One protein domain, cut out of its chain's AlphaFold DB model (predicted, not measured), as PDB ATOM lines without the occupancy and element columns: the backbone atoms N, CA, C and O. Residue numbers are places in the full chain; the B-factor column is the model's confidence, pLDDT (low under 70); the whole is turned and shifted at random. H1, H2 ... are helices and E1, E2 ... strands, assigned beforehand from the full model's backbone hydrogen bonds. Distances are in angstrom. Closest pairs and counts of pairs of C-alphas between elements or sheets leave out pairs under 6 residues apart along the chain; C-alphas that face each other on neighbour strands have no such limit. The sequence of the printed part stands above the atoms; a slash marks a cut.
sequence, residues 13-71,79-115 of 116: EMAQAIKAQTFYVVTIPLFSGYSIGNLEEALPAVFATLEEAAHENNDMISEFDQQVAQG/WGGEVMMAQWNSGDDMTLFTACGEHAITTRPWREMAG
ATOM      1  N   GLU A  13     -16.548  39.777  -3.340       91.75
ATOM      2  CA  GLU A  13     -16.814  39.743  -1.905       91.75
ATOM      3  C   GLU A  13     -15.557  39.386  -1.121       91.75
ATOM      4  O   GLU A  13     -15.210  40.114  -0.199       91.75
ATOM      5  N   MET A  14     -14.798  38.362  -1.530       91.50
ATOM      6  CA  MET A  14     -13.547  38.017  -0.848       91.50
ATOM      7  C   MET A  14     -12.521  39.153  -0.955       91.50
ATOM      8  O   MET A  14     -11.832  39.475   0.011       91.50
ATOM      9  N   ALA A  15     -12.455  39.839  -2.100       92.12
ATOM     10  CA  ALA A  15     -11.603  41.020  -2.240       92.12
ATOM     11  C   ALA A  15     -12.026  42.169  -1.298       92.12
ATOM     12  O   ALA A  15     -11.172  42.874  -0.754       92.12
ATOM     13  N   GLN A  16     -13.333  42.357  -1.089       93.69
ATOM     14  CA  GLN A  16     -13.863  43.334  -0.133       93.69
ATOM     15  C   GLN A  16     -13.586  42.920   1.315       93.69
ATOM     16  O   GLN A  16     -13.123  43.757   2.086       93.69
ATOM     17  N   ALA A  17     -13.787  41.646   1.652       94.44
ATOM     18  CA  ALA A  17     -13.496  41.059   2.957       94.44
ATOM     19  C   ALA A  17     -12.020  41.243   3.334       94.44
ATOM     20  O   ALA A  17     -11.716  41.774   4.399       94.44
ATOM     21  N   ILE A  18     -11.097  40.949   2.409       94.31
ATOM     22  CA  ILE A  18      -9.654  41.180   2.591       94.31
ATOM     23  C   ILE A  18      -9.355  42.664   2.823       94.31
ATOM     24  O   ILE A  18      -8.610  43.012   3.741       94.31
ATOM     25  N   LYS A  19      -9.941  43.562   2.019       94.62
ATOM     26  CA  LYS A  19      -9.732  45.011   2.172       94.62
ATOM     27  C   LYS A  19     -10.275  45.535   3.506       94.62
ATOM     28  O   LYS A  19      -9.669  46.429   4.091       94.62
ATOM     29  N   ALA A  20     -11.408  45.004   3.959       95.19
ATOM     30  CA  ALA A  20     -12.040  45.344   5.229       95.19
ATOM     31  C   ALA A  20     -11.453  44.569   6.422       95.19
ATOM     32  O   ALA A  20     -11.812  44.858   7.561       95.19
ATOM     33  N   GLN A  21     -10.586  43.583   6.166       96.44
ATOM     34  CA  GLN A  21     -10.064  42.634   7.157       96.44
ATOM     35  C   GLN A  21     -11.175  41.964   7.972       96.44
ATOM     36  O   GLN A  21     -10.999  41.676   9.153       96.44
ATOM     37  N   THR A  22     -12.337  41.776   7.348       96.94
ATOM     38  CA  THR A  22     -13.563  41.299   7.986       96.94
ATOM     39  C   THR A  22     -14.056  40.085   7.228       96.94
ATOM     40  O   THR A  22     -14.272  40.156   6.021       96.94
ATOM     41  N   PHE A  23     -14.230  38.993   7.955       97.25
ATOM     42  CA  PHE A  23     -14.623  37.690   7.449       97.25
ATOM     43  C   PHE A  23     -15.707  37.093   8.342       97.25
ATOM     44  O   PHE A  23     -16.030  37.639   9.399       97.25
ATOM     45  N   TYR A  24     -16.220  35.938   7.943       97.69
ATOM     46  CA  TYR A  24     -17.089  35.110   8.764       97.69
ATOM     47  C   TYR A  24     -16.470  33.731   8.935       97.69
ATOM     48  O   TYR A  24     -15.761  33.246   8.055       97.69
ATOM     49  N   VAL A  25     -16.709  33.113  10.083       97.25
ATOM     50  CA  VAL A  25     -16.186  31.790  10.431       97.25
ATOM     51  C   VAL A  25     -17.293  30.969  11.065       97.25
ATOM     52  O   VAL A  25     -18.123  31.509  11.798       97.25
ATOM     53  N   VAL A  26     -17.286  29.662  10.812       97.12
ATOM     54  CA  VAL A  26     -18.047  28.731  11.643       97.12
ATOM     55  C   VAL A  26     -17.185  28.365  12.841       97.12
ATOM     56  O   VAL A  26     -16.024  27.974  12.698       97.12
ATOM     57  N   THR A  27     -17.757  28.536  14.023       96.81
ATOM     58  CA  THR A  27     -17.114  28.297  15.308       96.81
ATOM     59  C   THR A  27     -17.857  27.229  16.084       96.81
ATOM     60  O   THR A  27     -19.068  27.105  15.952       96.81
ATOM     61  N   ILE A  28     -17.144  26.482  16.923       95.25
ATOM     62  CA  ILE A  28     -17.750  25.590  17.915       95.25
ATOM     63  C   ILE A  28     -17.394  26.133  19.304       95.25
ATOM     64  O   ILE A  28     -16.200  26.286  19.592       95.25
ATOM     65  N   PRO A  29     -18.378  26.439  20.167       93.75
ATOM     66  CA  PRO A  29     -18.116  26.861  21.531       93.75
ATOM     67  C   PRO A  29     -17.506  25.706  22.329       93.75
ATOM     68  O   PRO A  29     -17.982  24.572  22.324       93.75
ATOM     69  N   LEU A  30     -16.435  26.017  23.044       90.94
ATOM     70  CA  LEU A  30     -15.710  25.129  23.940       90.94
ATOM     71  C   LEU A  30     -15.743  25.702  25.358       90.94
ATOM     72  O   LEU A  30     -15.949  26.895  25.570       90.94
ATOM     73  N   PHE A  31     -15.411  24.873  26.348       87.19
ATOM     74  CA  PHE A  31     -15.274  25.337  27.734       87.19
ATOM     75  C   PHE A  31     -14.275  26.505  27.887       87.19
ATOM     76  O   PHE A  31     -14.440  27.358  28.754       87.19
ATOM     77  N   SER A  32     -13.241  26.557  27.041       85.69
ATOM     78  CA  SER A  32     -12.168  27.560  27.087       85.69
ATOM     79  C   SER A  32     -12.232  28.619  25.978       85.69
ATOM     80  O   SER A  32     -11.222  29.282  25.724       85.69
ATOM     81  N   GLY A  33     -13.365  28.764  25.283       91.38
ATOM     82  CA  GLY A  33     -13.530  29.738  24.200       91.38
ATOM     83  C   GLY A  33     -14.152  29.120  22.957       91.38
ATOM     84  O   GLY A  33     -15.185  28.476  23.054       91.38
ATOM     85  N   TYR A  34     -13.525  29.315  21.799       95.69
ATOM     86  CA  TYR A  34     -14.072  28.907  20.507       95.69
ATOM     87  C   TYR A  34     -13.043  28.146  19.685       95.69
ATOM     88  O   TYR A  34     -11.866  28.514  19.665       95.69
ATOM     89  N   SER A  35     -13.509  27.103  19.004       95.19
ATOM     90  CA  SER A  35     -12.767  26.414  17.951       95.19
ATOM     91  C   SER A  35     -13.180  26.963  16.592       95.19
ATOM     92  O   SER A  35     -14.370  27.177  16.379       95.19
ATOM     93  N   ILE A  36     -12.238  27.126  15.666       95.44
ATOM     94  CA  ILE A  36     -12.499  27.437  14.252       95.44
ATOM     95  C   ILE A  36     -11.948  26.335  13.349       95.44
ATOM     96  O   ILE A  36     -11.025  25.614  13.728       95.44
ATOM     97  N   GLY A  37     -12.497  26.221  12.141       92.50
ATOM     98  CA  GLY A  37     -11.936  25.357  11.104       92.50
ATOM     99  C   GLY A  37     -10.625  25.903  10.530       92.50
ATOM    100  O   GLY A  37     -10.328  27.099  10.620       92.50
ATOM    101  N   ASN A  38      -9.854  25.032   9.883       91.31
ATOM    102  CA  ASN A  38      -8.678  25.416   9.109       91.31
ATOM    103  C   ASN A  38      -8.693  24.773   7.715       91.31
ATOM    104  O   ASN A  38      -9.343  23.756   7.484       91.31
ATOM    105  N   LEU A  39      -7.987  25.406   6.784       86.50
ATOM    106  CA  LEU A  39      -7.723  24.908   5.444       86.50
ATOM    107  C   LEU A  39      -6.297  24.366   5.408       86.50
ATOM    108  O   LEU A  39      -5.337  25.133   5.525       86.50
ATOM    109  N   GLU A  40      -6.184  23.047   5.244       81.50
ATOM    110  CA  GLU A  40      -4.913  22.326   5.085       81.50
ATOM    111  C   GLU A  40      -3.876  22.660   6.178       81.50
ATOM    112  O   GLU A  40      -2.684  22.751   5.892       81.50
ATOM    113  N   GLU A  41      -4.321  22.915   7.417       77.50
ATOM    114  CA  GLU A  41      -3.470  23.310   8.558       77.50
ATOM    115  C   GLU A  41      -2.631  24.591   8.325       77.50
ATOM    116  O   GLU A  41      -1.757  24.958   9.116       77.50
ATOM    117  N   ALA A  42      -2.901  25.321   7.242       81.12
ATOM    118  CA  ALA A  42      -2.104  26.463   6.818       81.12
ATOM    119  C   ALA A  42      -2.781  27.793   7.151       81.12
ATOM    120  O   ALA A  42      -2.095  28.757   7.510       81.12
ATOM    121  N   LEU A  43      -4.111  27.841   7.036       88.50
ATOM    122  CA  LEU A  43      -4.922  29.053   7.151       88.50
ATOM    123  C   LEU A  43      -6.236  28.771   7.889       88.50
ATOM    124  O   LEU A  43      -6.742  27.655   7.806       88.50
ATOM    125  N   PRO A  44      -6.832  29.761   8.568       93.12
ATOM    126  CA  PRO A  44      -8.176  29.615   9.111       93.12
ATOM    127  C   PRO A  44      -9.199  29.471   7.971       93.12
ATOM    128  O   PRO A  44      -9.061  30.094   6.913       93.12
ATOM    129  N   ALA A  45     -10.234  28.662   8.190       93.56
ATOM    130  CA  ALA A  45     -11.353  28.526   7.265       93.56
ATOM    131  C   ALA A  45     -12.285  29.737   7.415       93.56
ATOM    132  O   ALA A  45     -13.087  29.807   8.344       93.56
ATOM    133  N   VAL A  46     -12.124  30.714   6.520       95.31
ATOM    134  CA  VAL A  46     -12.854  31.988   6.526       95.31
ATOM    135  C   VAL A  46     -13.719  32.146   5.277       95.31
ATOM    136  O   VAL A  46     -13.330  31.742   4.180       95.31
ATOM    137  N   PHE A  47     -14.858  32.810   5.441       95.69
ATOM    138  CA  PHE A  47     -15.829  33.136   4.399       95.69
ATOM    139  C   PHE A  47     -15.920  34.652   4.215       95.69
ATOM    140  O   PHE A  47     -15.663  35.417   5.152       95.69
ATOM    141  N   ALA A  48     -16.270  35.104   3.011       95.19
ATOM    142  CA  ALA A  48     -16.357  36.533   2.725       95.19
ATOM    143  C   ALA A  48     -17.663  37.138   3.248       95.19
ATOM    144  O   ALA A  48     -17.684  38.296   3.668       95.19
ATOM    145  N   THR A  49     -18.747  36.360   3.226       95.25
ATOM    146  CA  THR A  49     -20.077  36.827   3.625       95.25
ATOM    147  C   THR A  49     -20.688  35.965   4.726       95.25
ATOM    148  O   THR A  49     -20.340  34.799   4.913       95.25
ATOM    149  N   LEU A  50     -21.640  36.556   5.454       95.50
ATOM    150  CA  LEU A  50     -22.438  35.842   6.447       95.50
ATOM    151  C   LEU A  50     -23.262  34.721   5.801       95.50
ATOM    152  O   LEU A  50     -23.437  33.669   6.402       95.50
ATOM    153  N   GLU A  51     -23.757  34.945   4.582       95.19
ATOM    154  CA  GLU A  51     -24.560  33.971   3.841       95.19
ATOM    155  C   GLU A  51     -23.739  32.733   3.468       95.19
ATOM    156  O   GLU A  51     -24.203  31.618   3.687       95.19
ATOM    157  N   GLU A  52     -22.503  32.917   2.993       93.88
ATOM    158  CA  GLU A  52     -21.582  31.810   2.704       93.88
ATOM    159  C   GLU A  52     -21.300  30.973   3.959       93.88
ATOM    160  O   GLU A  52     -21.449  29.753   3.934       93.88
ATOM    161  N   ALA A  53     -20.958  31.619   5.078       95.00
ATOM    162  CA  ALA A  53     -20.691  30.914   6.332       95.00
ATOM    163  C   ALA A  53     -21.943  30.222   6.901       95.00
ATOM    164  O   ALA A  53     -21.853  29.131   7.462       95.00
ATOM    165  N   ALA A  54     -23.122  30.838   6.760       95.31
ATOM    166  CA  ALA A  54     -24.385  30.239   7.176       95.31
ATOM    167  C   ALA A  54     -24.756  29.034   6.306       95.31
ATOM    168  O   ALA A  54     -25.270  28.045   6.830       95.31
ATOM    169  N   HIS A  55     -24.486  29.095   5.002       94.25
ATOM    170  CA  HIS A  55     -24.679  27.965   4.102       94.25
ATOM    171  C   HIS A  55     -23.778  26.791   4.492       94.25
ATOM    172  O   HIS A  55     -24.295  25.699   4.706       94.25
ATOM    173  N   GLU A  56     -22.485  27.040   4.714       94.50
ATOM    174  CA  GLU A  56     -21.555  26.008   5.184       94.50
ATOM    175  C   GLU A  56     -22.013  25.395   6.519       94.50
ATOM    176  O   GLU A  56     -22.022  24.176   6.685       94.50
ATOM    177  N   ASN A  57     -22.438  26.221   7.484       95.38
ATOM    178  CA  ASN A  57     -22.926  25.709   8.767       95.38
ATOM    179  C   ASN A  57     -24.165  24.816   8.599       95.38
ATOM    180  O   ASN A  57     -24.275  23.787   9.262       95.38
ATOM    181  N   ASN A  58     -25.083  25.176   7.699       94.94
ATOM    182  CA  ASN A  58     -26.265  24.364   7.400       94.94
ATOM    183  C   ASN A  58     -25.912  23.044   6.700       94.94
ATOM    184  O   ASN A  58     -26.562  22.026   6.959       94.94
ATOM    185  N   ASP A  59     -24.889  23.044   5.848       94.38
ATOM    186  CA  ASP A  59     -24.378  21.826   5.219       94.38
ATOM    187  C   ASP A  59     -23.761  20.894   6.272       94.38
ATOM    188  O   ASP A  59     -24.066  19.700   6.277       94.38
ATOM    189  N   MET A  60     -23.008  21.434   7.240       93.12
ATOM    190  CA  MET A  60     -22.475  20.660   8.372       93.12
ATOM    191  C   MET A  60     -23.574  20.098   9.283       93.12
ATOM    192  O   MET A  60     -23.490  18.937   9.682       93.12
ATOM    193  N   ILE A  61     -24.631  20.870   9.566       94.69
ATOM    194  CA  ILE A  61     -25.820  20.378  10.290       94.69
ATOM    195  C   ILE A  61     -26.460  19.215   9.522       94.69
ATOM    196  O   ILE A  61     -26.729  18.158  10.086       94.69
ATOM    197  N   SER A  62     -26.654  19.383   8.213       94.50
ATOM    198  CA  SER A  62     -27.280  18.364   7.366       94.50
ATOM    199  C   SER A  62     -26.442  17.087   7.282       94.50
ATOM    200  O   SER A  62     -26.991  15.984   7.252       94.50
ATOM    201  N   GLU A  63     -25.114  17.214   7.236       94.25
ATOM    202  CA  GLU A  63     -24.204  16.071   7.288       94.25
ATOM    203  C   GLU A  63     -24.274  15.370   8.650       94.25
ATOM    204  O   GLU A  63     -24.354  14.141   8.709       94.25
ATOM    205  N   PHE A  64     -24.297  16.138   9.739       93.25
ATOM    206  CA  PHE A  64     -24.424  15.611  11.094       93.25
ATOM    207  C   PHE A  64     -25.713  14.795  11.270       93.25
ATOM    208  O   PHE A  64     -25.656  13.648  11.722       93.25
ATOM    209  N   ASP A  65     -26.856  15.317  10.821       94.12
ATOM    210  CA  ASP A  65     -28.147  14.618  10.875       94.12
ATOM    211  C   ASP A  65     -28.121  13.299  10.085       94.12
ATOM    212  O   ASP A  65     -28.682  12.282  10.506       94.12
ATOM    213  N   GLN A  66     -27.425  13.276   8.943       94.81
ATOM    214  CA  GLN A  66     -27.225  12.045   8.175       94.81
ATOM    215  C   GLN A  66     -26.354  11.035   8.930       94.81
ATOM    216  O   GLN A  66     -26.650   9.839   8.893       94.81
ATOM    217  N   GLN A  67     -25.306  11.491   9.624       94.38
ATOM    218  CA  GLN A  67     -24.452  10.631  10.452       94.38
ATOM    219  C   GLN A  67     -25.241  10.016  11.619       94.38
ATOM    220  O   GLN A  67     -25.075   8.825  11.898       94.38
ATOM    221  N   VAL A  68     -26.142  10.778  12.247       94.25
ATOM    222  CA  VAL A  68     -27.070  10.267  13.273       94.25
ATOM    223  C   VAL A  68     -28.011   9.215  12.679       94.25
ATOM    224  O   VAL A  68     -28.114   8.104  13.200       94.25
ATOM    225  N   ALA A  69     -28.644   9.503  11.536       93.75
ATOM    226  CA  ALA A  69     -29.562   8.568  10.878       93.75
ATOM    227  C   ALA A  69     -28.890   7.246  10.452       93.75
ATOM    228  O   ALA A  69     -29.544   6.203  10.382       93.75
ATOM    229  N   GLN A  70     -27.586   7.278  10.169       95.88
ATOM    230  CA  GLN A  70     -26.781   6.105   9.816       95.88
ATOM    231  C   GLN A  70     -26.212   5.362  11.038       95.88
ATOM    232  O   GLN A  70     -25.572   4.324  10.867       95.88
ATOM    233  N   GLY A  71     -26.434   5.866  12.258       93.44
ATOM    234  CA  GLY A  71     -25.888   5.297  13.493       93.44
ATOM    235  C   GLY A  71     -24.376   5.492  13.654       93.44
ATOM    236  O   GLY A  71     -23.738   4.727  14.375       93.44
ATOM    237  N   TRP A  79     -25.204  19.150  16.853       91.25
ATOM    238  CA  TRP A  79     -24.237  20.041  16.213       91.25
ATOM    239  C   TRP A  79     -24.207  21.396  16.931       91.25
ATOM    240  O   TRP A  79     -25.201  22.116  16.966       91.25
ATOM    241  N   GLY A  80     -23.045  21.764  17.471       90.38
ATOM    242  CA  GLY A  80     -22.854  23.012  18.219       90.38
ATOM    243  C   GLY A  80     -22.297  24.185  17.407       90.38
ATOM    244  O   GLY A  80     -21.870  25.165  18.007       90.38
ATOM    245  N   GLY A  81     -22.210  24.086  16.078       94.06
ATOM    246  CA  GLY A  81     -21.573  25.118  15.261       94.06
ATOM    247  C   GLY A  81     -22.409  26.392  15.122       94.06
ATOM    248  O   GLY A  81     -23.591  26.344  14.774       94.06
ATOM    249  N   GLU A  82     -21.778  27.545  15.332       95.94
ATOM    250  CA  GLU A  82     -22.372  28.869  15.149       95.94
ATOM    251  C   GLU A  82     -21.494  29.782  14.285       95.94
ATOM    252  O   GLU A  82     -20.266  29.678  14.279       95.94
ATOM    253  N   VAL A  83     -22.126  30.696  13.545       97.56
ATOM    254  CA  VAL A  83     -21.415  31.643  12.678       97.56
ATOM    255  C   VAL A  83     -21.054  32.903  13.456       97.56
ATOM    256  O   VAL A  83     -21.917  33.546  14.053       97.56
ATOM    257  N   MET A  84     -19.787  33.300  13.384       98.06
ATOM    258  CA  MET A  84     -19.269  34.530  13.980       98.06
ATOM    259  C   MET A  84     -18.592  35.414  12.938       98.06
ATOM    260  O   MET A  84     -18.096  34.930  11.919       98.06
ATOM    261  N   MET A  85     -18.544  36.720  13.209       98.31
ATOM    262  CA  MET A  85     -17.718  37.642  12.433       98.31
ATOM    263  C   MET A  85     -16.283  37.588  12.969       98.31
ATOM    264  O   MET A  85     -16.063  37.624  14.178       98.31
ATOM    265  N   ALA A  86     -15.301  37.527  12.078       97.94
ATOM    266  CA  ALA A  86     -13.885  37.524  12.409       97.94
ATOM    267  C   ALA A  86     -13.194  38.749  11.808       97.94
ATOM    268  O   ALA A  86     -13.265  38.988  10.602       97.94
ATOM    269  N   GLN A  87     -12.473  39.500  12.638       97.75
ATOM    270  CA  GLN A  87     -11.534  40.510  12.170       97.75
ATOM    271  C   GLN A  87     -10.126  39.923  12.156       97.75
ATOM    272  O   GLN A  87      -9.611  39.487  13.192       97.75
ATOM    273  N   TRP A  88      -9.502  39.907  10.979       96.50
ATOM    274  CA  TRP A  88      -8.194  39.293  10.785       96.50
ATOM    275  C   TRP A  88      -7.407  39.995   9.681       96.50
ATOM    276  O   TRP A  88      -7.870  40.157   8.554       96.50
ATOM    277  N   ASN A  89      -6.182  40.403  10.000       92.75
ATOM    278  CA  ASN A  89      -5.286  41.123   9.095       92.75
ATOM    279  C   ASN A  89      -4.178  40.229   8.511       92.75
ATOM    280  O   ASN A  89      -3.128  40.740   8.121       92.75
ATOM    281  N   SER A  90      -4.390  38.909   8.498       90.56
ATOM    282  CA  SER A  90      -3.371  37.900   8.169       90.56
ATOM    283  C   SER A  90      -2.215  37.791   9.176       90.56
ATOM    284  O   SER A  90      -1.218  37.128   8.893       90.56
ATOM    285  N   GLY A  91      -2.335  38.431  10.343       92.81
ATOM    286  CA  GLY A  91      -1.432  38.262  11.478       92.81
ATOM    287  C   GLY A  91      -1.709  36.991  12.283       92.81
ATOM    288  O   GLY A  91      -2.477  36.120  11.872       92.81
ATOM    289  N   ASP A  92      -1.068  36.892  13.445       94.69
ATOM    290  CA  ASP A  92      -1.255  35.755  14.350       94.69
ATOM    291  C   ASP A  92      -2.592  35.844  15.098       94.69
ATOM    292  O   ASP A  92      -3.342  34.875  15.159       94.69
ATOM    293  N   ASP A  93      -2.946  37.038  15.570       97.12
ATOM    294  CA  ASP A  93      -4.187  37.262  16.302       97.12
ATOM    295  C   ASP A  93      -5.394  37.442  15.379       97.12
ATOM    296  O   ASP A  93      -5.354  38.164  14.376       97.12
ATOM    297  N   MET A  94      -6.507  36.838  15.780       97.62
ATOM    298  CA  MET A  94      -7.829  37.026  15.197       97.62
ATOM    299  C   MET A  94      -8.804  37.424  16.303       97.62
ATOM    300  O   MET A  94      -8.778  36.863  17.402       97.62
ATOM    301  N   THR A  95      -9.668  38.397  16.013       97.94
ATOM    302  CA  THR A  95     -10.739  38.802  16.934       97.94
ATOM    303  C   THR A  95     -12.074  38.280  16.436       97.94
ATOM    304  O   THR A  95     -12.457  38.568  15.305       97.94
ATOM    305  N   LEU A  96     -12.780  37.535  17.283       98.00
ATOM    306  CA  LEU A  96     -14.140  37.074  17.022       98.00
ATOM    307  C   LEU A  96     -15.149  38.058  17.607       98.00
ATOM    308  O   LEU A  96     -14.955  38.590  18.702       98.00
ATOM    309  N   PHE A  97     -16.242  38.258  16.886       98.19
ATOM    310  CA  PHE A  97     -17.372  39.095  17.255       98.19
ATOM    311  C   PHE A  97     -18.675  38.313  17.081       98.19
ATOM    312  O   PHE A  97     -18.729  37.325  16.343       98.19
ATOM    313  N   THR A  98     -19.757  38.802  17.689       96.19
ATOM    314  CA  THR A  98     -21.112  38.367  17.318       96.19
ATOM    315  C   THR A  98     -21.317  38.477  15.804       96.19
ATOM    316  O   THR A  98     -20.702  39.321  15.154       96.19
ATOM    317  N   ALA A  99     -22.205  37.666  15.221       93.06
ATOM    318  CA  ALA A  99     -22.449  37.675  13.772       93.06
ATOM    319  C   ALA A  99     -22.841  39.063  13.213       93.06
ATOM    320  O   ALA A  99     -22.553  39.365  12.060       93.06
ATOM    321  N   CYS A 100     -23.465  39.923  14.029       92.75
ATOM    322  CA  CYS A 100     -23.792  41.310  13.676       92.75
ATOM    323  C   CYS A 100     -22.613  42.297  13.789       92.75
ATOM    324  O   CYS A 100     -22.756  43.458  13.418       92.75
ATOM    325  N   GLY A 101     -21.473  41.868  14.333       92.12
ATOM    326  CA  GLY A 101     -20.272  42.679  14.532       92.12
ATOM    327  C   GLY A 101     -20.321  43.662  15.706       92.12
ATOM    328  O   GLY A 101     -19.368  44.408  15.907       92.12
ATOM    329  N   GLU A 102     -21.401  43.682  16.491       92.88
ATOM    330  CA  GLU A 102     -21.601  44.676  17.558       92.88
ATOM    331  C   GLU A 102     -20.745  44.428  18.806       92.88
ATOM    332  O   GLU A 102     -20.343  45.382  19.473       92.88
ATOM    333  N   HIS A 103     -20.460  43.164  19.136       94.81
ATOM    334  CA  HIS A 103     -19.763  42.806  20.370       94.81
ATOM    335  C   HIS A 103     -18.555  41.924  20.079       94.81
ATOM    336  O   HIS A 103     -18.694  40.856  19.486       94.81
ATOM    337  N   ALA A 104     -17.379  42.360  20.535       96.50
ATOM    338  CA  ALA A 104     -16.180  41.531  20.540       96.50
ATOM    339  C   ALA A 104     -16.321  40.429  21.595       96.50
ATOM    340  O   ALA A 104     -16.677  40.699  22.743       96.50
ATOM    341  N   ILE A 105     -16.028  39.197  21.196       96.38
ATOM    342  CA  ILE A 105     -16.106  38.004  22.037       96.38
ATOM    343  C   ILE A 105     -14.725  37.671  22.599       96.38
ATOM    344  O   ILE A 105     -14.564  37.516  23.808       96.38
ATOM    345  N   THR A 106     -13.714  37.571  21.733       95.94
ATOM    346  CA  THR A 106     -12.346  37.217  22.132       95.94
ATOM    347  C   THR A 106     -11.328  37.639  21.076       95.94
ATOM    348  O   THR A 106     -11.655  37.691  19.893       95.94
ATOM    349  N   THR A 107     -10.082  37.867  21.494       96.94
ATOM    350  CA  THR A 107      -8.916  38.032  20.614       96.94
ATOM    351  C   THR A 107      -7.848  37.035  21.033       96.94
ATOM    352  O   THR A 107      -7.433  37.049  22.193       96.94
ATOM    353  N   ARG A 108      -7.437  36.151  20.121       95.94
ATOM    354  CA  ARG A 108      -6.434  35.102  20.375       95.94
ATOM    355  C   ARG A 108      -5.681  34.736  19.093       95.94
ATOM    356  O   ARG A 108      -6.211  35.006  18.009       95.94
ATOM    357  N   PRO A 109      -4.531  34.047  19.198       96.19
ATOM    358  CA  PRO A 109      -3.887  33.447  18.044       96.19
ATOM    359  C   PRO A 109      -4.855  32.515  17.316       96.19
ATOM    360  O   PRO A 109      -5.438  31.608  17.918       96.19
ATOM    361  N   TRP A 110      -5.049  32.724  16.015       95.12
ATOM    362  CA  TRP A 110      -6.012  31.925  15.251       95.12
ATOM    363  C   TRP A 110      -5.615  30.447  15.214       95.12
ATOM    364  O   TRP A 110      -6.488  29.585  15.178       95.12
ATOM    365  N   ARG A 111      -4.309  30.153  15.281       95.12
ATOM    366  CA  ARG A 111      -3.769  28.788  15.330       95.12
ATOM    367  C   ARG A 111      -4.255  28.031  16.559       95.12
ATOM    368  O   ARG A 111      -4.728  26.913  16.418       95.12
ATOM    369  N   GLU A 112      -4.275  28.685  17.719       94.50
ATOM    370  CA  GLU A 112      -4.816  28.087  18.943       94.50
ATOM    371  C   GLU A 112      -6.306  27.759  18.798       94.50
ATOM    372  O   GLU A 112      -6.746  26.692  19.222       94.50
ATOM    373  N   MET A 113      -7.087  28.651  18.177       94.94
ATOM    374  CA  MET A 113      -8.510  28.404  17.905       94.94
ATOM    375  C   MET A 113      -8.710  27.309  16.846       94.94
ATOM    376  O   MET A 113      -9.724  26.619  16.858       94.94
ATOM    377  N   ALA A 114      -7.750  27.130  15.941       93.62
ATOM    378  CA  ALA A 114      -7.753  26.105  14.902       93.62
ATOM    379  C   ALA A 114      -7.160  24.752  15.347       93.62
ATOM    380  O   ALA A 114      -7.134  23.819  14.542       93.62
ATOM    381  N   GLY A 115      -6.670  24.645  16.588       89.38
ATOM    382  CA  GLY A 115      -6.034  23.436  17.118       89.38
ATOM    383  C   GLY A 115      -4.640  23.137  16.547       89.38
ATOM    384  O   GLY A 115      -4.265  21.965  16.488       89.38
TER     385      GLY A 115
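AT A GLANCE: This is residues 13 to 71 and 79 to 115 of the 116 residues of an uncharacterized protein of Thalassotalea piscium (UniProt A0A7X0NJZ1). A five-stranded antiparallel sheet, curled like part of a barrel, folds back on itself so that E2 and E1 face E4 and E5, with E3 as the hinge; the long helix H2 packs on E1 and E3 with its residues 50 to 60, and residues 66 to 71 past them stick out. Short H3 packs on E2 and E4, and H1 only grazes the sheet. The printed part has 96 residues with three named helices and five named strands, in the order H1 E1 E2 H2 E3 E4 E5 H3; the sheet order is E2 E1 E3 E4 E5, and the class is mixed, helices and strands. The whole is compact, with a radius of gyration of the C-alphas of 13.4 A and spans of 43 by 30 by 29 A.

HOW THE PARTS SIT: The strongly twisted sheet holds E1, residues 22 to 30, E2, residues 33 to 36, E3, residues 82 to 87, E4, residues 93 to 97, and E5, residues 104 to 109. E1 bends by 60 degrees at residue 26, and its pairing is staggered: residues 22 to 27 pair with E3, residues 27 to 30 with E2. N 25 and O 84 of E1 and E3 are 2.9 A apart, within hydrogen-bond range. So are N 28 and O 35 in the hairpin E1 and E2, at 2.9 A. E3, E4 and E5 form a meander, each strand the antiparallel neighbour of the one before, with N 87 and O 95 at 2.8 A and N 96 and O 106 at 2.8 A. H2, residues 50 to 69, is on the sheet at a height of 9.0 A, over E1 and along the strands, at 20 degrees to E1 on the local plane; its closest C-alphas to E1 are those of Leu 50 and Tyr 24, 5.9 A. H3, residues 110 to 113, is on the sheet at a height of 6.8 A, only just over E4, on which 3 of its 4 C-alphas fall; its closest C-alphas to E2 are those of Met 113 and Ser 35, 4.7 A. H1, residues 13 to 20, is apart from H2 and H3. Every O i to N i+4 pair is within hydrogen-bond range in H1 and H2; H3 is too short for such a pair.

IN THESE COORDINATES: H2 is 28.5 A long, E1 22.8 A, E3 16.2 A, E5 14.9 A and E4 13.3 A. H1 begins at C-alpha 13, (-16.814, 39.743, -1.905). H2 ends at C-alpha 69, (-29.562, 8.568, 10.878), and H3 at C-alpha 113, (-8.510, 28.404, 17.905).

THE WHOLE: The C-alphas of Lys 19 and Gly 71, the two farthest apart, are 44.3 A apart. Residues 72 to 78 are not printed, and C-alphas 71 and 79 are 15.1 A apart across the cut. The link from E2 to H2 is long, 13 residues. Mean pLDDT of the printed part is 94.0, and no printed residue is under 70.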